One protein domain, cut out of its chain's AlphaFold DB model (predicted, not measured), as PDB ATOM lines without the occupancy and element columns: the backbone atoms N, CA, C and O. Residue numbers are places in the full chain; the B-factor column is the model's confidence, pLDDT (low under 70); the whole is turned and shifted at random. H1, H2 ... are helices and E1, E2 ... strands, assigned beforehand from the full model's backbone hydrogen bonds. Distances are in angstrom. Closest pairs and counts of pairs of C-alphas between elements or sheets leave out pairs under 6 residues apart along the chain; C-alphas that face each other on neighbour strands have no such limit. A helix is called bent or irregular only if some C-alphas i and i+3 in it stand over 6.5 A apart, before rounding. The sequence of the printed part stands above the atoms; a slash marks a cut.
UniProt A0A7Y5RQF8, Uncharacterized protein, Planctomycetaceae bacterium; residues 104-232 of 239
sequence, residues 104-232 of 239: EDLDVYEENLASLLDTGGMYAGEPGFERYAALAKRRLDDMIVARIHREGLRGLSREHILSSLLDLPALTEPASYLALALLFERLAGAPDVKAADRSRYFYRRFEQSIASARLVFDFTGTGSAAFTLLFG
ATOM      1  N   GLU A 104       1.559  -1.863 -14.788       62.78
ATOM      2  CA  GLU A 104       2.178  -3.167 -14.509       62.78
ATOM      3  C   GLU A 104       3.682  -3.181 -14.832       62.78
ATOM      4  O   GLU A 104       4.475  -3.717 -14.063       62.78
ATOM      5  N   ASP A 105       4.098  -2.521 -15.922       60.09
ATOM      6  CA  ASP A 105       5.521  -2.326 -16.223       60.09
ATOM      7  C   ASP A 105       6.211  -1.572 -15.087       60.09
ATOM      8  O   ASP A 105       7.294  -1.950 -14.645       60.09
ATOM      9  N   LEU A 106       5.564  -0.513 -14.595       61.78
ATOM     10  CA  LEU A 106       6.089   0.314 -13.514       61.78
ATOM     11  C   LEU A 106       6.210  -0.452 -12.203       61.78
ATOM     12  O   LEU A 106       7.222  -0.292 -11.524       61.78
ATOM     13  N   ASP A 107       5.239  -1.297 -11.873       64.75
ATOM     14  CA  ASP A 107       5.287  -2.124 -10.669       64.75
ATOM     15  C   ASP A 107       6.462  -3.118 -10.743       64.75
ATOM     16  O   ASP A 107       7.266  -3.207  -9.813       64.75
ATOM     17  N   VAL A 108       6.668  -3.766 -11.898       63.34
ATOM     18  CA  VAL A 108       7.837  -4.633 -12.140       63.34
ATOM     19  C   VAL A 108       9.157  -3.861 -12.018       63.34
ATOM     20  O   VAL A 108      10.160  -4.414 -11.550       63.34
ATOM     21  N   TYR A 109       9.184  -2.585 -12.416       61.22
ATOM     22  CA  TYR A 109      10.362  -1.731 -12.259       61.22
ATOM     23  C   TYR A 109      10.622  -1.335 -10.815       61.22
ATOM     24  O   TYR A 109      11.781  -1.340 -10.404       61.22
ATOM     25  N   GLU A 110       9.584  -1.016 -10.045       63.47
ATOM     26  CA  GLU A 110       9.722  -0.762  -8.612       63.47
ATOM     27  C   GLU A 110      10.304  -1.990  -7.893       63.47
ATOM     28  O   GLU A 110      11.177  -1.840  -7.036       63.47
ATOM     29  N   GLU A 111       9.919  -3.200  -8.306       67.50
ATOM     30  CA  GLU A 111      10.439  -4.455  -7.751       67.50
ATOM     31  C   GLU A 111      11.882  -4.781  -8.188       67.50
ATOM     32  O   GLU A 111      12.642  -5.364  -7.414       67.50
ATOM     33  N   ASN A 112      12.296  -4.381  -9.397       64.69
ATOM     34  CA  ASN A 112      13.614  -4.700  -9.981       64.69
ATOM     35  C   ASN A 112      14.552  -3.490 -10.107       64.69
ATOM     36  O   ASN A 112      15.517  -3.487 -10.872       64.69
ATOM     37  N   LEU A 113      14.290  -2.450  -9.325       62.03
ATOM     38  CA  LEU A 113      14.909  -1.135  -9.439       62.03
ATOM     39  C   LEU A 113      16.451  -1.144  -9.347       62.03
ATOM     40  O   LEU A 113      17.118  -0.278  -9.919       62.03
ATOM     41  N   ALA A 114      17.013  -2.113  -8.620       58.62
ATOM     42  CA  ALA A 114      18.453  -2.281  -8.445       58.62
ATOM     43  C   ALA A 114      19.141  -2.920  -9.665       58.62
ATOM     44  O   ALA A 114      20.224  -2.489 -10.060       58.62
ATOM     45  N   SER A 115      18.493  -3.891 -10.321       61.47
ATOM     46  CA  SER A 115      19.070  -4.604 -11.471       61.47
ATOM     47  C   SER A 115      19.127  -3.739 -12.734       61.47
ATOM     48  O   SER A 115      20.000  -3.927 -13.585       61.47
ATOM     49  N   LEU A 116      18.254  -2.731 -12.832       54.66
ATOM     50  CA  LEU A 116      18.280  -1.726 -13.895       54.66
ATOM     51  C   LEU A 116      19.581  -0.914 -13.926       54.66
ATOM     52  O   LEU A 116      20.033  -0.527 -15.001       54.66
ATOM     53  N   LEU A 117      20.185  -0.642 -12.768       53.28
ATOM     54  CA  LEU A 117      21.444   0.102 -12.701       53.28
ATOM     55  C   LEU A 117      22.659  -0.806 -12.886       53.28
ATOM     56  O   LEU A 117      23.627  -0.385 -13.517       53.28
ATOM     57  N   ASP A 118      22.582  -2.054 -12.420       54.44
ATOM     58  CA  ASP A 118      23.658  -3.039 -12.583       54.44
ATOM     59  C   ASP A 118      23.817  -3.506 -14.038       54.44
ATOM     60  O   ASP A 118      24.923  -3.811 -14.481       54.44
ATOM     61  N   THR A 119      22.734  -3.513 -14.821       52.97
ATOM     62  CA  THR A 119      22.758  -3.878 -16.251       52.97
ATOM     63  C   THR A 119      23.086  -2.709 -17.186       52.97
ATOM     64  O   THR A 119      23.006  -2.853 -18.404       52.97
ATOM     65  N   GLY A 120      23.476  -1.547 -16.646       50.78
ATOM     66  CA  GLY A 120      23.835  -0.376 -17.448       50.78
ATOM     67  C   GLY A 120      22.643   0.422 -17.984       50.78
ATOM     68  O   GLY A 120      22.840   1.274 -18.839       50.78
ATOM     69  N   GLY A 121      21.426   0.214 -17.469       44.47
ATOM     70  CA  GLY A 121      20.256   1.015 -17.842       44.47
ATOM     71  C   GLY A 121      19.501   0.529 -19.081       44.47
ATOM     72  O   GLY A 121      18.832   1.340 -19.726       44.47
ATOM     73  N   MET A 122      19.577  -0.763 -19.419       40.09
ATOM     74  CA  MET A 122      18.804  -1.327 -20.528       40.09
ATOM     75  C   MET A 122      17.332  -1.516 -20.125       40.09
ATOM     76  O   MET A 122      16.997  -2.346 -19.283       40.09
ATOM     77  N   TYR A 123      16.443  -0.734 -20.742       41.66
ATOM     78  CA  TYR A 123      14.990  -0.876 -20.635       41.66
ATOM     79  C   TYR A 123      14.506  -1.694 -21.828       41.66
ATOM     80  O   TYR A 123      14.793  -1.314 -22.962       41.66
ATOM     81  N   ALA A 124      13.806  -2.807 -21.583       43.59
ATOM     82  CA  ALA A 124      13.199  -3.624 -22.641       43.59
ATOM     83  C   ALA A 124      14.180  -3.916 -23.811       43.59
ATOM     84  O   ALA A 124      13.868  -3.850 -24.998       43.59
ATOM     85  N   GLY A 125      15.446  -4.153 -23.457       39.72
ATOM     86  CA  GLY A 125      16.488  -4.548 -24.390       39.72
ATOM     87  C   GLY A 125      17.299  -3.466 -25.119       39.72
ATOM     88  O   GLY A 125      18.241  -3.925 -25.732       39.72
ATOM     89  N   GLU A 126      17.044  -2.133 -25.081       45.31
ATOM     90  CA  GLU A 126      17.926  -1.091 -25.722       45.31
ATOM     91  C   GLU A 126      17.748   0.368 -25.174       45.31
ATOM     92  O   GLU A 126      16.905   0.584 -24.299       45.31
ATOM     93  N   PRO A 127      18.570   1.380 -25.581       42.34
ATOM     94  CA  PRO A 127      18.904   2.542 -24.758       42.34
ATOM     95  C   PRO A 127      17.862   3.668 -24.796       42.34
ATOM     96  O   PRO A 127      17.367   4.102 -25.832       42.34
ATOM     97  N   GLY A 128      17.588   4.213 -23.613       46.09
ATOM     98  CA  GLY A 128      16.713   5.370 -23.406       46.09
ATOM     99  C   GLY A 128      16.666   5.771 -21.937       46.09
ATOM    100  O   GLY A 128      16.737   6.956 -21.598       46.09
ATOM    101  N   PHE A 129      16.685   4.770 -21.052       57.97
ATOM    102  CA  PHE A 129      16.878   4.978 -19.622       57.97
ATOM    103  C   PHE A 129      18.312   5.397 -19.296       57.97
ATOM    104  O   PHE A 129      18.499   6.217 -18.408       57.97
ATOM    105  N   GLU A 130      19.309   4.952 -20.068       58.47
ATOM    106  CA  GLU A 130      20.725   5.327 -19.924       58.47
ATOM    107  C   GLU A 130      20.943   6.832 -19.781       58.47
ATOM    108  O   GLU A 130      21.709   7.276 -18.928       58.47
ATOM    109  N   ARG A 131      20.235   7.653 -20.567       67.00
ATOM    110  CA  ARG A 131      20.351   9.110 -20.463       67.00
ATOM    111  C   ARG A 131      19.853   9.616 -19.112       67.00
ATOM    112  O   ARG A 131      20.500  10.484 -18.521       67.00
ATOM    113  N   TYR A 132      18.716   9.109 -18.638       71.56
ATOM    114  CA  TYR A 132      18.118   9.518 -17.366       71.56
ATOM    115  C   TYR A 132      18.861   8.926 -16.176       71.56
ATOM    116  O   TYR A 132      19.104   9.654 -15.225       71.56
ATOM    117  N   ALA A 133      19.320   7.680 -16.259       67.75
ATOM    118  CA  ALA A 133      20.201   7.042 -15.293       67.75
ATOM    119  C   ALA A 133      21.543   7.782 -15.205       67.75
ATOM    120  O   ALA A 133      21.974   8.142 -14.115       67.75
ATOM    121  N   ALA A 134      22.167   8.135 -16.332       67.62
ATOM    122  CA  ALA A 134      23.395   8.929 -16.350       67.62
ATOM    123  C   ALA A 134      23.170  10.358 -15.835       67.62
ATOM    124  O   ALA A 134      24.049  10.941 -15.197       67.62
ATOM    125  N   LEU A 135      22.017  10.972 -16.120       75.44
ATOM    126  CA  LEU A 135      21.662  12.283 -15.571       75.44
ATOM    127  C   LEU A 135      21.404  12.210 -14.061       75.44
ATOM    128  O   LEU A 135      21.926  13.046 -13.327       75.44
ATOM    129  N   ALA A 136      20.657  11.207 -13.604       77.94
ATOM    130  CA  ALA A 136      20.386  10.938 -12.200       77.94
ATOM    131  C   ALA A 136      21.683  10.679 -11.441       77.94
ATOM    132  O   ALA A 136      21.945  11.345 -10.445       77.94
ATOM    133  N   LYS A 137      22.551   9.811 -11.972       77.81
ATOM    134  CA  LYS A 137      23.874   9.549 -11.409       77.81
ATOM    135  C   LYS A 137      24.692  10.833 -11.302       77.81
ATOM    136  O   LYS A 137      25.210  11.124 -10.234       77.81
ATOM    137  N   ARG A 138      24.780  11.637 -12.369       77.44
ATOM    138  CA  ARG A 138      25.517  12.914 -12.329       77.44
ATOM    139  C   ARG A 138      24.975  13.863 -11.261       77.44
ATOM    140  O   ARG A 138      25.764  14.407 -10.498       77.44
ATOM    141  N   ARG A 139      23.649  14.021 -11.173       84.31
ATOM    142  CA  ARG A 139      23.007  14.850 -10.139       84.31
ATOM    143  C   ARG A 139      23.273  14.314  -8.733       84.31
ATOM    144  O   ARG A 139      23.549  15.097  -7.831       84.31
ATOM    145  N   LEU A 140      23.227  12.997  -8.548       80.25
ATOM    146  CA  LEU A 140      23.529  12.353  -7.275       80.25
ATOM    147  C   LEU A 140      24.998  12.555  -6.877       80.25
ATOM    148  O   LEU A 140      25.271  12.979  -5.755       80.25
ATOM    149  N   ASP A 141      25.931  12.344  -7.807       80.62
ATOM    150  CA  ASP A 141      27.359  12.609  -7.617       80.62
ATOM    151  C   ASP A 141      27.589  14.080  -7.206       80.62
ATOM    152  O   ASP A 141      28.313  14.355  -6.249       80.62
ATOM    153  N   ASP A 142      26.935  15.034  -7.887       84.75
ATOM    154  CA  ASP A 142      27.011  16.468  -7.570       84.75
ATOM    155  C   ASP A 142      26.504  16.764  -6.151       84.75
ATOM    156  O   ASP A 142      27.133  17.516  -5.401       84.75
ATOM    157  N   MET A 143      25.387  16.148  -5.757       85.88
ATOM    158  CA  MET A 143      24.805  16.306  -4.424       85.88
ATOM    159  C   MET A 143      25.712  15.747  -3.325       85.88
ATOM    160  O   MET A 143      25.860  16.387  -2.279       85.88
ATOM    161  N   ILE A 144      26.337  14.588  -3.548       82.81
ATOM    162  CA  ILE A 144      27.261  13.967  -2.588       82.81
ATOM    163  C   ILE A 144      28.507  14.833  -2.412       82.81
ATOM    164  O   ILE A 144      28.880  15.151  -1.282       82.81
ATOM    165  N   VAL A 145      29.110  15.285  -3.515       84.25
ATOM    166  CA  VAL A 145      30.285  16.168  -3.491       84.25
ATOM    167  C   VAL A 145      29.960  17.474  -2.765       84.25
ATOM    168  O   VAL A 145      30.686  17.876  -1.855       84.25
ATOM    169  N   ALA A 146      28.824  18.099  -3.088       86.69
ATOM    170  CA  ALA A 146      28.378  19.316  -2.417       86.69
ATOM    171  C   ALA A 146      28.111  19.098  -0.919       86.69
ATOM    172  O   ALA A 146      28.357  19.993  -0.106       86.69
ATOM    173  N   ARG A 147      27.607  17.924  -0.517       85.00
ATOM    174  CA  ARG A 147      27.435  17.565   0.897       85.00
ATOM    175  C   ARG A 147      28.789  17.428   1.599       85.00
ATOM    176  O   ARG A 147      28.990  18.098   2.602       85.00
ATOM    177  N   ILE A 148      29.737  16.680   1.037       82.81
ATOM    178  CA  ILE A 148      31.095  16.505   1.592       82.81
ATOM    179  C   ILE A 148      31.822  17.844   1.766       82.81
ATOM    180  O   ILE A 148      32.435  18.104   2.803       82.81
ATOM    181  N   HIS A 149      31.726  18.738   0.780       87.12
ATOM    182  CA  HIS A 149      32.332  20.068   0.868       87.12
ATOM    183  C   HIS A 149      31.682  20.961   1.934       87.12
ATOM    184  O   HIS A 149      32.372  21.798   2.529       87.12
ATOM    185  N   ARG A 150      30.377  20.796   2.200       86.88
ATOM    186  CA  ARG A 150      29.682  21.493   3.298       86.88
ATOM    187  C   ARG A 150      30.131  21.005   4.673       86.88
ATOM    188  O   ARG A 150      30.259  21.838   5.563       86.88
ATOM    189  N   GLU A 151      30.467  19.725   4.807       83.94
ATOM    190  CA  GLU A 151      31.025  19.130   6.036       83.94
ATOM    191  C   GLU A 151      32.512  19.486   6.276       83.94
ATOM    192  O   GLU A 151      33.138  18.991   7.207       83.94
ATOM    193  N   GLY A 152      33.102  20.365   5.453       84.19
ATOM    194  CA  GLY A 152      34.430  20.945   5.692       84.19
ATOM    195  C   GLY A 152      35.578  20.336   4.882       84.19
ATOM    196  O   GLY A 152      36.687  20.864   4.916       84.19
ATOM    197  N   LEU A 153      35.333  19.303   4.070       83.50
ATOM    198  CA  LEU A 153      36.368  18.631   3.265       83.50
ATOM    199  C   LEU A 153      36.567  19.262   1.877       83.50
ATOM    200  O   LEU A 153      36.609  18.582   0.853       83.50
ATOM    201  N   ARG A 154      36.703  20.591   1.822       83.25
ATOM    202  CA  ARG A 154      36.784  21.359   0.561       83.25
ATOM    203  C   ARG A 154      38.059  21.118  -0.260       83.25
ATOM    204  O   ARG A 154      38.109  21.517  -1.415       83.25
ATOM    205  N   GLY A 155      39.081  20.497   0.331       85.50
ATOM    206  CA  GLY A 155      40.352  20.198  -0.341       85.50
ATOM    207  C   GLY A 155      40.321  18.958  -1.238       85.50
ATOM    208  O   GLY A 155      41.273  18.727  -1.978       85.50
ATOM    209  N   LEU A 156      39.253  18.158  -1.181       84.00
ATOM    210  CA  LEU A 156      39.143  16.933  -1.966       84.00
ATOM    211  C   LEU A 156      38.541  17.215  -3.341       84.00
ATOM    212  O   LEU A 156      37.501  17.873  -3.461       84.00
ATOM    213  N   SER A 157      39.190  16.687  -4.381       89.31
ATOM    214  CA  SER A 157      38.667  16.748  -5.743       89.31
ATOM    215  C   SER A 157      37.423  15.868  -5.886       89.31
ATOM    216  O   SER A 157      37.246  14.887  -5.164       89.31
ATOM    217  N   ARG A 158      36.570  16.201  -6.864       87.88
ATOM    218  CA  ARG A 158      35.406  15.380  -7.239       87.88
ATOM    219  C   ARG A 158      35.807  13.924  -7.470       87.88
ATOM    220  O   ARG A 158      35.165  13.024  -6.950       87.88
ATOM    221  N   GLU A 159      36.854  13.715  -8.260       84.38
ATOM    222  CA  GLU A 159      37.322  12.383  -8.637       84.38
ATOM    223  C   GLU A 159      37.769  11.583  -7.416       84.38
ATOM    224  O   GLU A 159      37.360  10.437  -7.277       84.38
ATOM    225  N   HIS A 160      38.502  12.207  -6.489       83.12
ATOM    226  CA  HIS A 160      38.923  11.562  -5.247       83.12
ATOM    227  C   HIS A 160      37.733  11.202  -4.350       83.12
ATOM    228  O   HIS A 160      37.698  10.116  -3.787       83.12
ATOM    229  N   ILE A 161      36.747  12.097  -4.229       81.38
ATOM    230  CA  ILE A 161      35.517  11.830  -3.473       81.38
ATOM    231  C   ILE A 161      34.789  10.618  -4.056       81.38
ATOM    232  O   ILE A 161      34.470   9.689  -3.323       81.38
ATOM    233  N   LEU A 162      34.537  10.624  -5.367       81.38
ATOM    234  CA  LEU A 162      33.731   9.590  -6.013       81.38
ATOM    235  C   LEU A 162      34.454   8.241  -6.085       81.38
ATOM    236  O   LEU A 162      33.801   7.215  -5.935       81.38
ATOM    237  N   SER A 163      35.777   8.225  -6.271       78.62
ATOM    238  CA  SER A 163      36.565   6.984  -6.266       78.62
ATOM    239  C   SER A 163      36.722   6.373  -4.874       78.62
ATOM    240  O   SER A 163      36.974   5.178  -4.758       78.62
ATOM    241  N   SER A 164      36.554   7.180  -3.826       76.44
ATOM    242  CA  SER A 164      36.680   6.756  -2.429       76.44
ATOM    243  C   SER A 164      35.336   6.384  -1.786       76.44
ATOM    244  O   SER A 164      35.308   6.034  -0.606       76.44
ATOM    245  N   LEU A 165      34.225   6.460  -2.536       75.00
ATOM    246  CA  LEU A 165      32.919   5.927  -2.138       75.00
ATOM    247  C   LEU A 165      32.899   4.417  -2.396       75.00
ATOM    248  O   LEU A 165      32.748   3.974  -3.533       75.00
ATOM    249  N   LEU A 166      33.053   3.635  -1.328       58.06
ATOM    250  CA  LEU A 166      33.172   2.175  -1.414       58.06
ATOM    251  C   LEU A 166      31.826   1.467  -1.658       58.06
ATOM    252  O   LEU A 166      31.801   0.404  -2.273       58.06
ATOM    253  N   ASP A 167      30.711   2.081  -1.248       63.44
ATOM    254  CA  ASP A 167      29.361   1.510  -1.351       63.44
ATOM    255  C   ASP A 167      28.541   2.143  -2.488       63.44
ATOM    256  O   ASP A 167      27.527   2.815  -2.279       63.44
ATOM    257  N   LEU A 168      28.962   1.897  -3.731       64.62
ATOM    258  CA  LEU A 168      28.129   2.178  -4.907       64.62
ATOM    259  C   LEU A 168      26.745   1.492  -4.852       64.62
ATOM    260  O   LEU A 168      25.778   2.166  -5.213       64.62
ATOM    261  N   PRO A 169      26.592   0.245  -4.344       68.56
ATOM    262  CA  PRO A 169      25.279  -0.402  -4.242       68.56
ATOM    263  C   PRO A 169      24.280   0.360  -3.366       68.56
ATOM    264  O   PRO A 169      23.077   0.323  -3.606       68.56
ATOM    265  N   ALA A 170      24.765   1.089  -2.360       70.94
ATOM    266  CA  ALA A 170      23.912   1.874  -1.478       70.94
ATOM    267  C   ALA A 170      23.299   3.086  -2.210       70.94
ATOM    268  O   ALA A 170      22.196   3.529  -1.902       70.94
ATOM    269  N   LEU A 171      23.988   3.608  -3.228       75.62
ATOM    270  CA  LEU A 171      23.513   4.717  -4.055       75.62
ATOM    271  C   LEU A 171      22.578   4.277  -5.187       75.62
ATOM    272  O   LEU A 171      21.942   5.130  -5.805       75.62
ATOM    273  N   THR A 172      22.472   2.972  -5.438       75.62
ATOM    274  CA  THR A 172      21.637   2.391  -6.491       75.62
ATOM    275  C   THR A 172      20.173   2.790  -6.319       75.62
ATOM    276  O   THR A 172      19.580   3.393  -7.209       75.62
ATOM    277  N   GLU A 173      19.590   2.555  -5.146       79.25
ATOM    278  CA  GLU A 173      18.180   2.874  -4.898       79.25
ATOM    279  C   GLU A 173      17.842   4.371  -5.115       79.25
ATOM    280  O   GLU A 173      16.953   4.670  -5.924       79.25
ATOM    281  N   PRO A 174      18.536   5.346  -4.488       82.38
ATOM    282  CA  PRO A 174      18.246   6.756  -4.741       82.38
ATOM    283  C   PRO A 174      18.541   7.177  -6.186       82.38
ATOM    284  O   PRO A 174      17.791   7.983  -6.741       82.38
ATOM    285  N   ALA A 175      19.588   6.643  -6.825       79.81
ATOM    286  CA  ALA A 175      19.863   6.930  -8.233       79.81
ATOM    287  C   ALA A 175      18.705   6.484  -9.134       79.81
ATOM    288  O   ALA A 175      18.299   7.236 -10.023       79.81
ATOM    289  N   SER A 176      18.127   5.314  -8.870       76.06
ATOM    290  CA  SER A 176      16.984   4.813  -9.622       76.06
ATOM    291  C   SER A 176      15.715   5.634  -9.395       76.06
ATOM    292  O   SER A 176      15.040   5.979 -10.367       76.06
ATOM    293  N   TYR A 177      15.401   6.022  -8.150       84.62
ATOM    294  CA  TYR A 177      14.268   6.919  -7.891       84.62
ATOM    295  C   TYR A 177      14.424   8.247  -8.635       84.62
ATOM    296  O   TYR A 177      13.477   8.726  -9.257       84.62
ATOM    297  N   LEU A 178      15.625   8.829  -8.634       85.88
ATOM    298  CA  LEU A 178      15.877  10.059  -9.376       85.88
ATOM    299  C   LEU A 178      15.778   9.848 -10.895       85.88
ATOM    300  O   LEU A 178      15.239  10.706 -11.589       85.88
ATOM    301  N   ALA A 179      16.248   8.715 -11.423       79.56
ATOM    302  CA  ALA A 179      16.131   8.394 -12.845       79.56
ATOM    303  C   ALA A 179      14.663   8.298 -13.287       79.56
ATOM    304  O   ALA A 179      14.288   8.916 -14.286       79.56
ATOM    305  N   LEU A 180      13.817   7.620 -12.504       77.88
ATOM    306  CA  LEU A 180      12.374   7.568 -12.744       77.88
ATOM    307  C   LEU A 180      11.731   8.950 -12.625       77.88
ATOM    308  O   LEU A 180      10.948   9.336 -13.490       77.88
ATOM    309  N   ALA A 181      12.089   9.734 -11.607       85.88
ATOM    310  CA  ALA A 181      11.556  11.080 -11.430       85.88
ATOM    311  C   ALA A 181      11.832  11.977 -12.648       85.88
ATOM    312  O   ALA A 181      10.923  12.668 -13.111       85.88
ATOM    313  N   LEU A 182      13.055  11.921 -13.191       83.06
ATOM    314  CA  LEU A 182      13.482  12.664 -14.381       83.06
ATOM    315  C   LEU A 182      12.810  12.173 -15.661       83.06
ATOM    316  O   LEU A 182      12.449  12.988 -16.512       83.06
ATOM    317  N   LEU A 183      12.645  10.855 -15.793       75.56
ATOM    318  CA  LEU A 183      11.885  10.267 -16.887       75.56
ATOM    319  C   LEU A 183      10.458  10.824 -16.857       75.56
ATOM    320  O   LEU A 183      10.042  11.484 -17.803       75.56
ATOM    321  N   PHE A 184       9.746  10.676 -15.739       75.75
ATOM    322  CA  PHE A 184       8.374  11.167 -15.594       75.75
ATOM    323  C   PHE A 184       8.242  12.689 -15.700       75.75
ATOM    324  O   PHE A 184       7.246  13.169 -16.229       75.75
ATOM    325  N   GLU A 185       9.235  13.460 -15.250       82.62
ATOM    326  CA  GLU A 185       9.268  14.918 -15.424       82.62
ATOM    327  C   GLU A 185       9.304  15.285 -16.910       82.62
ATOM    328  O   GLU A 185       8.559  16.154 -17.363       82.62
ATOM    329  N   ARG A 186      10.129  14.583 -17.698       72.69
ATOM    330  CA  ARG A 186      10.166  14.776 -19.148       72.69
ATOM    331  C   ARG A 186       8.830  14.408 -19.792       72.69
ATOM    332  O   ARG A 186       8.390  15.130 -20.688       72.69
ATOM    333  N   LEU A 187       8.207  13.322 -19.334       62.38
ATOM    334  CA  LEU A 187       6.898  12.865 -19.814       62.38
ATOM    335  C   LEU A 187       5.781  13.864 -19.476       62.38
ATOM    336  O   LEU A 187       4.913  14.122 -20.305       62.38
ATOM    337  N   ALA A 188       5.851  14.509 -18.311       65.75
ATOM    338  CA  ALA A 188       4.912  15.541 -17.870       65.75
ATOM    339  C   ALA A 188       4.988  16.855 -18.674       65.75
ATOM    340  O   ALA A 188       4.193  17.764 -18.445       65.75
ATOM    341  N   GLY A 189       5.924  16.983 -19.624       52.88
ATOM    342  CA  GLY A 189       5.904  18.061 -20.619       52.88
ATOM    343  C   GLY A 189       4.702  17.990 -21.575       52.88
ATOM    344  O   GLY A 189       4.411  18.970 -22.259       52.88
ATOM    345  N   ALA A 190       4.002  16.851 -21.615       51.16
ATOM    346  CA  ALA A 190       2.677  16.686 -22.211       51.16
ATOM    347  C   ALA A 190       1.576  16.981 -21.161       51.16
ATOM    348  O   ALA A 190       1.852  16.908 -19.967       51.16
ATOM    349  N   PRO A 191       0.322  17.294 -21.543       51.47
ATOM    350  CA  PRO A 191      -0.771  17.632 -20.612       51.47
ATOM    351  C   PRO A 191      -1.264  16.466 -19.716       51.47
ATOM    352  O   PRO A 191      -2.437  16.427 -19.343       51.47
ATOM    353  N   ASP A 192      -0.404  15.510 -19.359       66.31
ATOM    354  CA  ASP A 192      -0.743  14.361 -18.527       66.31
ATOM    355  C   ASP A 192      -0.421  14.606 -17.043       66.31
ATOM    356  O   ASP A 192       0.731  14.608 -16.597       66.31
ATOM    357  N   VAL A 193      -1.485  14.763 -16.254       72.00
ATOM    358  CA  VAL A 193      -1.438  14.937 -14.795       72.00
ATOM    359  C   VAL A 193      -0.809  13.722 -14.097       72.00
ATOM    360  O   VAL A 193      -0.114  13.887 -13.093       72.00
ATOM    361  N   LYS A 194      -0.978  12.506 -14.635       75.31
ATOM    362  CA  LYS A 194      -0.464  11.280 -14.005       75.31
ATOM    363  C   LYS A 194       1.062  11.219 -14.028       75.31
ATOM    364  O   LYS A 194       1.666  10.779 -13.051       75.31
ATOM    365  N   ALA A 195       1.684  11.692 -15.108       70.94
ATOM    366  CA  ALA A 195       3.141  11.704 -15.243       70.94
ATOM    367  C   ALA A 195       3.763  12.665 -14.224       70.94
ATOM    368  O   ALA A 195       4.727  12.324 -13.536       70.94
ATOM    369  N   ALA A 196       3.155  13.844 -14.060       79.81
ATOM    370  CA  ALA A 196       3.592  14.827 -13.078       79.81
ATOM    371  C   ALA A 196       3.506  14.285 -11.641       79.81
ATOM    372  O   ALA A 196       4.433  14.467 -10.851       79.81
ATOM    373  N   ASP A 197       2.422  13.585 -11.296       84.50
ATOM    374  CA  ASP A 197       2.252  13.018  -9.957       84.50
ATOM    375  C   ASP A 197       3.219  11.860  -9.675       84.50
ATOM    376  O   ASP A 197       3.792  11.804  -8.582       84.50
ATOM    377  N   ARG A 198       3.490  10.995 -10.663       81.81
ATOM    378  CA  ARG A 198       4.528   9.954 -10.553       81.81
ATOM    379  C   ARG A 198       5.925  10.564 -10.407       81.81
ATOM    380  O   ARG A 198       6.669  10.145  -9.523       81.81
ATOM    381  N   SER A 199       6.256  11.606 -11.173       86.00
ATOM    382  CA  SER A 199       7.526  12.334 -11.015       86.00
ATOM    383  C   SER A 199       7.698  12.857  -9.583       86.00
ATOM    384  O   SER A 199       8.712  12.590  -8.936       86.00
ATOM    385  N   ARG A 200       6.669  13.517  -9.030       89.50
ATOM    386  CA  ARG A 200       6.675  14.010  -7.638       89.50
ATOM    387  C   ARG A 200       6.798  12.885  -6.615       89.50
ATOM    388  O   ARG A 200       7.456  13.057  -5.591       89.50
ATOM    389  N   TYR A 201       6.133  11.756  -6.847       88.50
ATOM    390  CA  TYR A 201       6.243  10.583  -5.985       88.50
ATOM    391  C   TYR A 201       7.694  10.092  -5.905       88.50
ATOM    392  O   TYR A 201       8.238  10.010  -4.802       88.50
ATOM    393  N   PHE A 202       8.349   9.879  -7.048       86.69
ATOM    394  CA  PHE A 202       9.732   9.407  -7.082       86.69
ATOM    395  C   PHE A 202      10.738  10.443  -6.570       86.69
ATOM    396  O   PHE A 202      11.663  10.067  -5.851       86.69
ATOM    397  N   TYR A 203      10.525  11.743  -6.815       92.12
ATOM    398  CA  TYR A 203      11.331  12.796  -6.184       92.12
ATOM    399  C   TYR A 203      11.259  12.726  -4.651       92.12
ATOM    400  O   TYR A 203      12.296  12.773  -3.995       92.12
ATOM    401  N   ARG A 204      10.070  12.529  -4.064       92.50
ATOM    402  CA  ARG A 204       9.937  12.377  -2.601       92.50
ATOM    403  C   ARG A 204      10.650  11.134  -2.075       92.50
ATOM    404  O   ARG A 204      11.284  11.205  -1.027       92.50
ATOM    405  N   ARG A 205      10.566  10.002  -2.784       89.00
ATOM    406  CA  ARG A 205      11.275   8.761  -2.414       89.00
ATOM    407  C   ARG A 205      12.792   8.945  -2.471       89.00
ATOM    408  O   ARG A 205      13.488   8.562  -1.533       89.00
ATOM    409  N   PHE A 206      13.286   9.606  -3.516       90.12
ATOM    410  CA  PHE A 206      14.685  10.004  -3.643       90.12
ATOM    411  C   PHE A 206      15.142  10.887  -2.472       90.12
ATOM    412  O   PHE A 206      16.136  10.573  -1.816       90.12
ATOM    413  N   GLU A 207      14.404  11.957  -2.167       90.00
ATOM    414  CA  GLU A 207      14.731  12.871  -1.067       90.00
ATOM    415  C   GLU A 207      14.748  12.157   0.287       90.00
ATOM    416  O   GLU A 207      15.671  12.364   1.074       90.00
ATOM    417  N   GLN A 208      13.769  11.286   0.551       89.62
ATOM    418  CA  GLN A 208      13.714  10.476   1.771       89.62
ATOM    419  C   GLN A 208      14.924   9.543   1.888       89.62
ATOM    420  O   GLN A 208      15.557   9.494   2.946       89.62
ATOM    421  N   SER A 209      15.276   8.850   0.802       86.31
ATOM    422  CA  SER A 209      16.438   7.960   0.757       86.31
ATOM    423  C   SER A 209      17.728   8.737   1.057       86.31
ATOM    424  O   SER A 209      18.440   8.410   2.008       86.31
ATOM    425  N   ILE A 210      17.975   9.858   0.371       85.56
ATOM    426  CA  ILE A 210      19.168  10.692   0.596       85.56
ATOM    427  C   ILE A 210      19.200  11.336   1.986       85.56
ATOM    428  O   ILE A 210      20.273  11.444   2.587       85.56
ATOM    429  N   ALA A 211      18.054  11.762   2.519       85.12
ATOM    430  CA  ALA A 211      17.968  12.328   3.863       85.12
ATOM    431  C   ALA A 211      18.294  11.288   4.946       85.12
ATOM    432  O   ALA A 211      18.901  11.629   5.960       85.12
ATOM    433  N   SER A 212      17.931  10.023   4.715       83.25
ATOM    434  CA  SER A 212      18.279   8.909   5.604       83.25
ATOM    435  C   SER A 212      19.747   8.474   5.494       83.25
ATOM    436  O   SER A 212      20.264   7.828   6.406       83.25
ATOM    437  N   ALA A 213      20.433   8.854   4.410       83.19
ATOM    438  CA  ALA A 213      21.831   8.522   4.191       83.19
ATOM    439  C   ALA A 213      22.746   9.277   5.164       83.19
ATOM    440  O   ALA A 213      22.752  10.518   5.241       83.19
ATOM    441  N   ARG A 214      23.578   8.519   5.872       81.94
ATOM    442  CA  ARG A 214      24.643   9.003   6.744       81.94
ATOM    443  C   ARG A 214      25.979   8.837   6.042       81.94
ATOM    444  O   ARG A 214      26.325   7.762   5.564       81.94
ATOM    445  N   LEU A 215      26.735   9.924   6.005       76.25
ATOM    446  CA  LEU A 215      28.096   9.917   5.503       76.25
ATOM    447  C   LEU A 215      29.036   9.630   6.673       76.25
ATOM    448  O   LEU A 215      29.060  10.390   7.642       76.25
ATOM    449  N   VAL A 216      29.777   8.530   6.590       80.06
ATOM    450  CA  VAL A 216      30.785   8.156   7.579       80.06
ATOM    451  C   VAL A 216      32.164   8.359   6.972       80.06
ATOM    452  O   VAL A 216      32.459   7.885   5.872       80.06
ATOM    453  N   PHE A 217      32.996   9.088   7.708       75.19
ATOM    454  CA  PHE A 217      34.382   9.347   7.357       75.19
ATOM    455  C   PHE A 217      35.272   8.387   8.130       75.19
ATOM    456  O   PHE A 217      35.299   8.443   9.361       75.19
ATOM    457  N   ASP A 218      36.000   7.537   7.413       76.75
ATOM    458  CA  ASP A 218      37.054   6.728   8.006       76.75
ATOM    459  C   ASP A 218      38.413   7.340   7.655       76.75
ATOM    460  O   ASP A 218      38.870   7.322   6.506       76.75
ATOM    461  N   PHE A 219      39.045   7.935   8.666       71.81
ATOM    462  CA  PHE A 219      40.396   8.462   8.567       71.81
ATOM    463  C   PHE A 219      41.368   7.400   9.061       71.81
ATOM    464  O   PHE A 219      41.853   7.448  10.193       71.81
ATOM    465  N   THR A 220      41.692   6.447   8.191       66.00
ATOM    466  CA  THR A 220      42.829   5.568   8.457       66.00
ATOM    467  C   THR A 220      44.094   6.436   8.505       66.00
ATOM    468  O   THR A 220      44.329   7.269   7.627       66.00
ATOM    469  N   GLY A 221      44.905   6.307   9.562       54.19
ATOM    470  CA  GLY A 221      46.058   7.180   9.860       54.19
ATOM    471  C   GLY A 221      47.189   7.211   8.814       54.19
ATOM    472  O   GLY A 221      48.256   7.753   9.083       54.19
ATOM    473  N   THR A 222      46.977   6.639   7.629       59.53
ATOM    474  CA  THR A 222      47.880   6.620   6.472       59.53
ATOM    475  C   THR A 222      47.698   7.821   5.536       59.53
ATOM    476  O   THR A 222      48.364   7.898   4.507       59.53
ATOM    477  N   GLY A 223      46.818   8.773   5.871       60.97
ATOM    478  CA  GLY A 223      46.561   9.962   5.049       60.97
ATOM    479  C   GLY A 223      45.593   9.729   3.884       60.97
ATOM    480  O   GLY A 223      45.391  10.637   3.081       60.97
ATOM    481  N   SER A 224      44.971   8.546   3.805       61.19
ATOM    482  CA  SER A 224      43.870   8.255   2.883       61.19
ATOM    483  C   SER A 224      42.544   8.304   3.640       61.19
ATOM    484  O   SER A 224      42.354   7.569   4.610       61.19
ATOM    485  N   ALA A 225      41.628   9.166   3.197       63.47
ATOM    486  CA  ALA A 225      40.258   9.192   3.697       63.47
ATOM    487  C   ALA A 225      39.413   8.207   2.879       63.47
ATOM    488  O   ALA A 225      39.349   8.326   1.657       63.47
ATOM    489  N   ALA A 226      38.777   7.245   3.542       66.88
ATOM    490  CA  ALA A 226      37.744   6.413   2.936       66.88
ATOM    491  C   ALA A 226      36.363   6.969   3.308       66.88
ATOM    492  O   ALA A 226      36.146   7.433   4.433       66.88
ATOM    493  N   PHE A 227      35.422   6.920   2.364       63.91
ATOM    494  CA  PHE A 227      34.044   7.348   2.592       63.91
ATOM    495  C   PHE A 227      33.135   6.138   2.485       63.91
ATOM    496  O   PHE A 227      33.099   5.450   1.465       63.91
ATOM    497  N   THR A 228      32.359   5.915   3.537       69.69
ATOM    498  CA  THR A 228      31.285   4.927   3.505       69.69
ATOM    499  C   THR A 228      29.969   5.665   3.640       69.69
ATOM    500  O   THR A 228      29.797   6.507   4.528       69.69
ATOM    501  N   LEU A 229      29.047   5.387   2.725       63.72
ATOM    502  CA  LEU A 229      27.719   5.968   2.749       63.72
ATOM    503  C   LEU A 229      26.753   4.895   3.234       63.72
ATOM    504  O   LEU A 229      26.555   3.881   2.576       63.72
ATOM    505  N   LEU A 230      26.191   5.113   4.416       70.50
ATOM    506  CA  LEU A 230      25.344   4.144   5.096       70.50
ATOM    507  C   LEU A 230      23.899   4.634   5.083       70.50
ATOM    508  O   LEU A 230      23.635   5.795   5.394       70.50
ATOM    509  N   PHE A 231      22.955   3.751   4.776       61.69
ATOM    510  CA  PHE A 231      21.523   4.029   4.899       61.69
ATOM    511  C   PHE A 231      20.974   3.341   6.156       61.69
ATOM    512  O   PHE A 231      21.305   2.188   6.426       61.69
ATOM    513  N   GLY A 232      20.146   4.051   6.930       61.34
ATOM    514  CA  GLY A 232      19.499   3.524   8.140       61.34
ATOM    515  C   GLY A 232      20.191   3.865   9.469       61.34
ATOM    516  O   GLY A 232      21.042   4.756   9.561       61.34
TER     517      GLY A 232
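Overview. This is residues 104 to 232 of the 239 residues of an uncharacterized protein of Planctomycetaceae bacterium (UniProt A0A7Y5RQF8). The helical hairpin H5 and H6 forms a core with H3, which crosses H5 steeply; the strand hairpin E1 E2 follows directly after H6 and makes one end of the long axis. Short H1 and H2 lie beside H5, and short H4 packs on H3. The 129 printed residues include six named helices, then two named strands in one antiparallel sheet, mostly helix. The whole is compact, radius of gyration of the C-alphas 16.2 A, and only just elongated, spanning 54 by 27 by 25 A.

Arrangement. H1, residues 104 to 111, is near H5, residues 168 to 187. H2, residues 115 to 118, only just touches H5, with 3 pairs of C-alphas within 8 A, closest Leu 117 and Thr 172, 6.6 A. H3, residues 129 to 150, touches H5 at a steep tilt of 59 degrees, opposite ways, closest C-alphas Ala 133 and Ala 179, 4.9 A; H5 uses residues 175 to 183 alone. H4, residues 158 to 163, touches residues 141 to 145 of H3 alone, closest C-alphas Val 145 and Arg 158, 6.4 A. H5 has a kink of 31 degrees near residue 175 and is only just irregular: C-alphas 170 and 173 are 6.7 A apart. H5 and H6, residues 193 to 212, form a hairpin at a shallow tilt of 22 degrees, closest C-alphas Ala 181 and Ser 199, 4.2 A. E1, residues 213 to 220, and E2, residues 224 to 231, form an antiparallel hairpin; N 214 and O 230 are 2.8 A apart, within hydrogen-bond range. Every O i to N i+4 pair is within range in H1, H3, H4 and H6, and 14 of 16 in H5; H2 is too short for one.

Along the chain. H1 begins at C-alpha 104 (2.178, -3.167, -14.509). H3 measures 31.0 A, H5 28.1 A, H6 29.0 A, E1 21.6 A and E2 22.8 A, ending at C-alpha 231 (21.523, 4.029, 4.899).

Size, cuts and confidence. The C-alphas of Pro 191 and Gly 221 are the farthest apart, 56.8 A. The printed part has no cut and no long link. Mean pLDDT of the printed part is 72.3; 52 residues are under 70, among them 104 to 131 and 220 to 229.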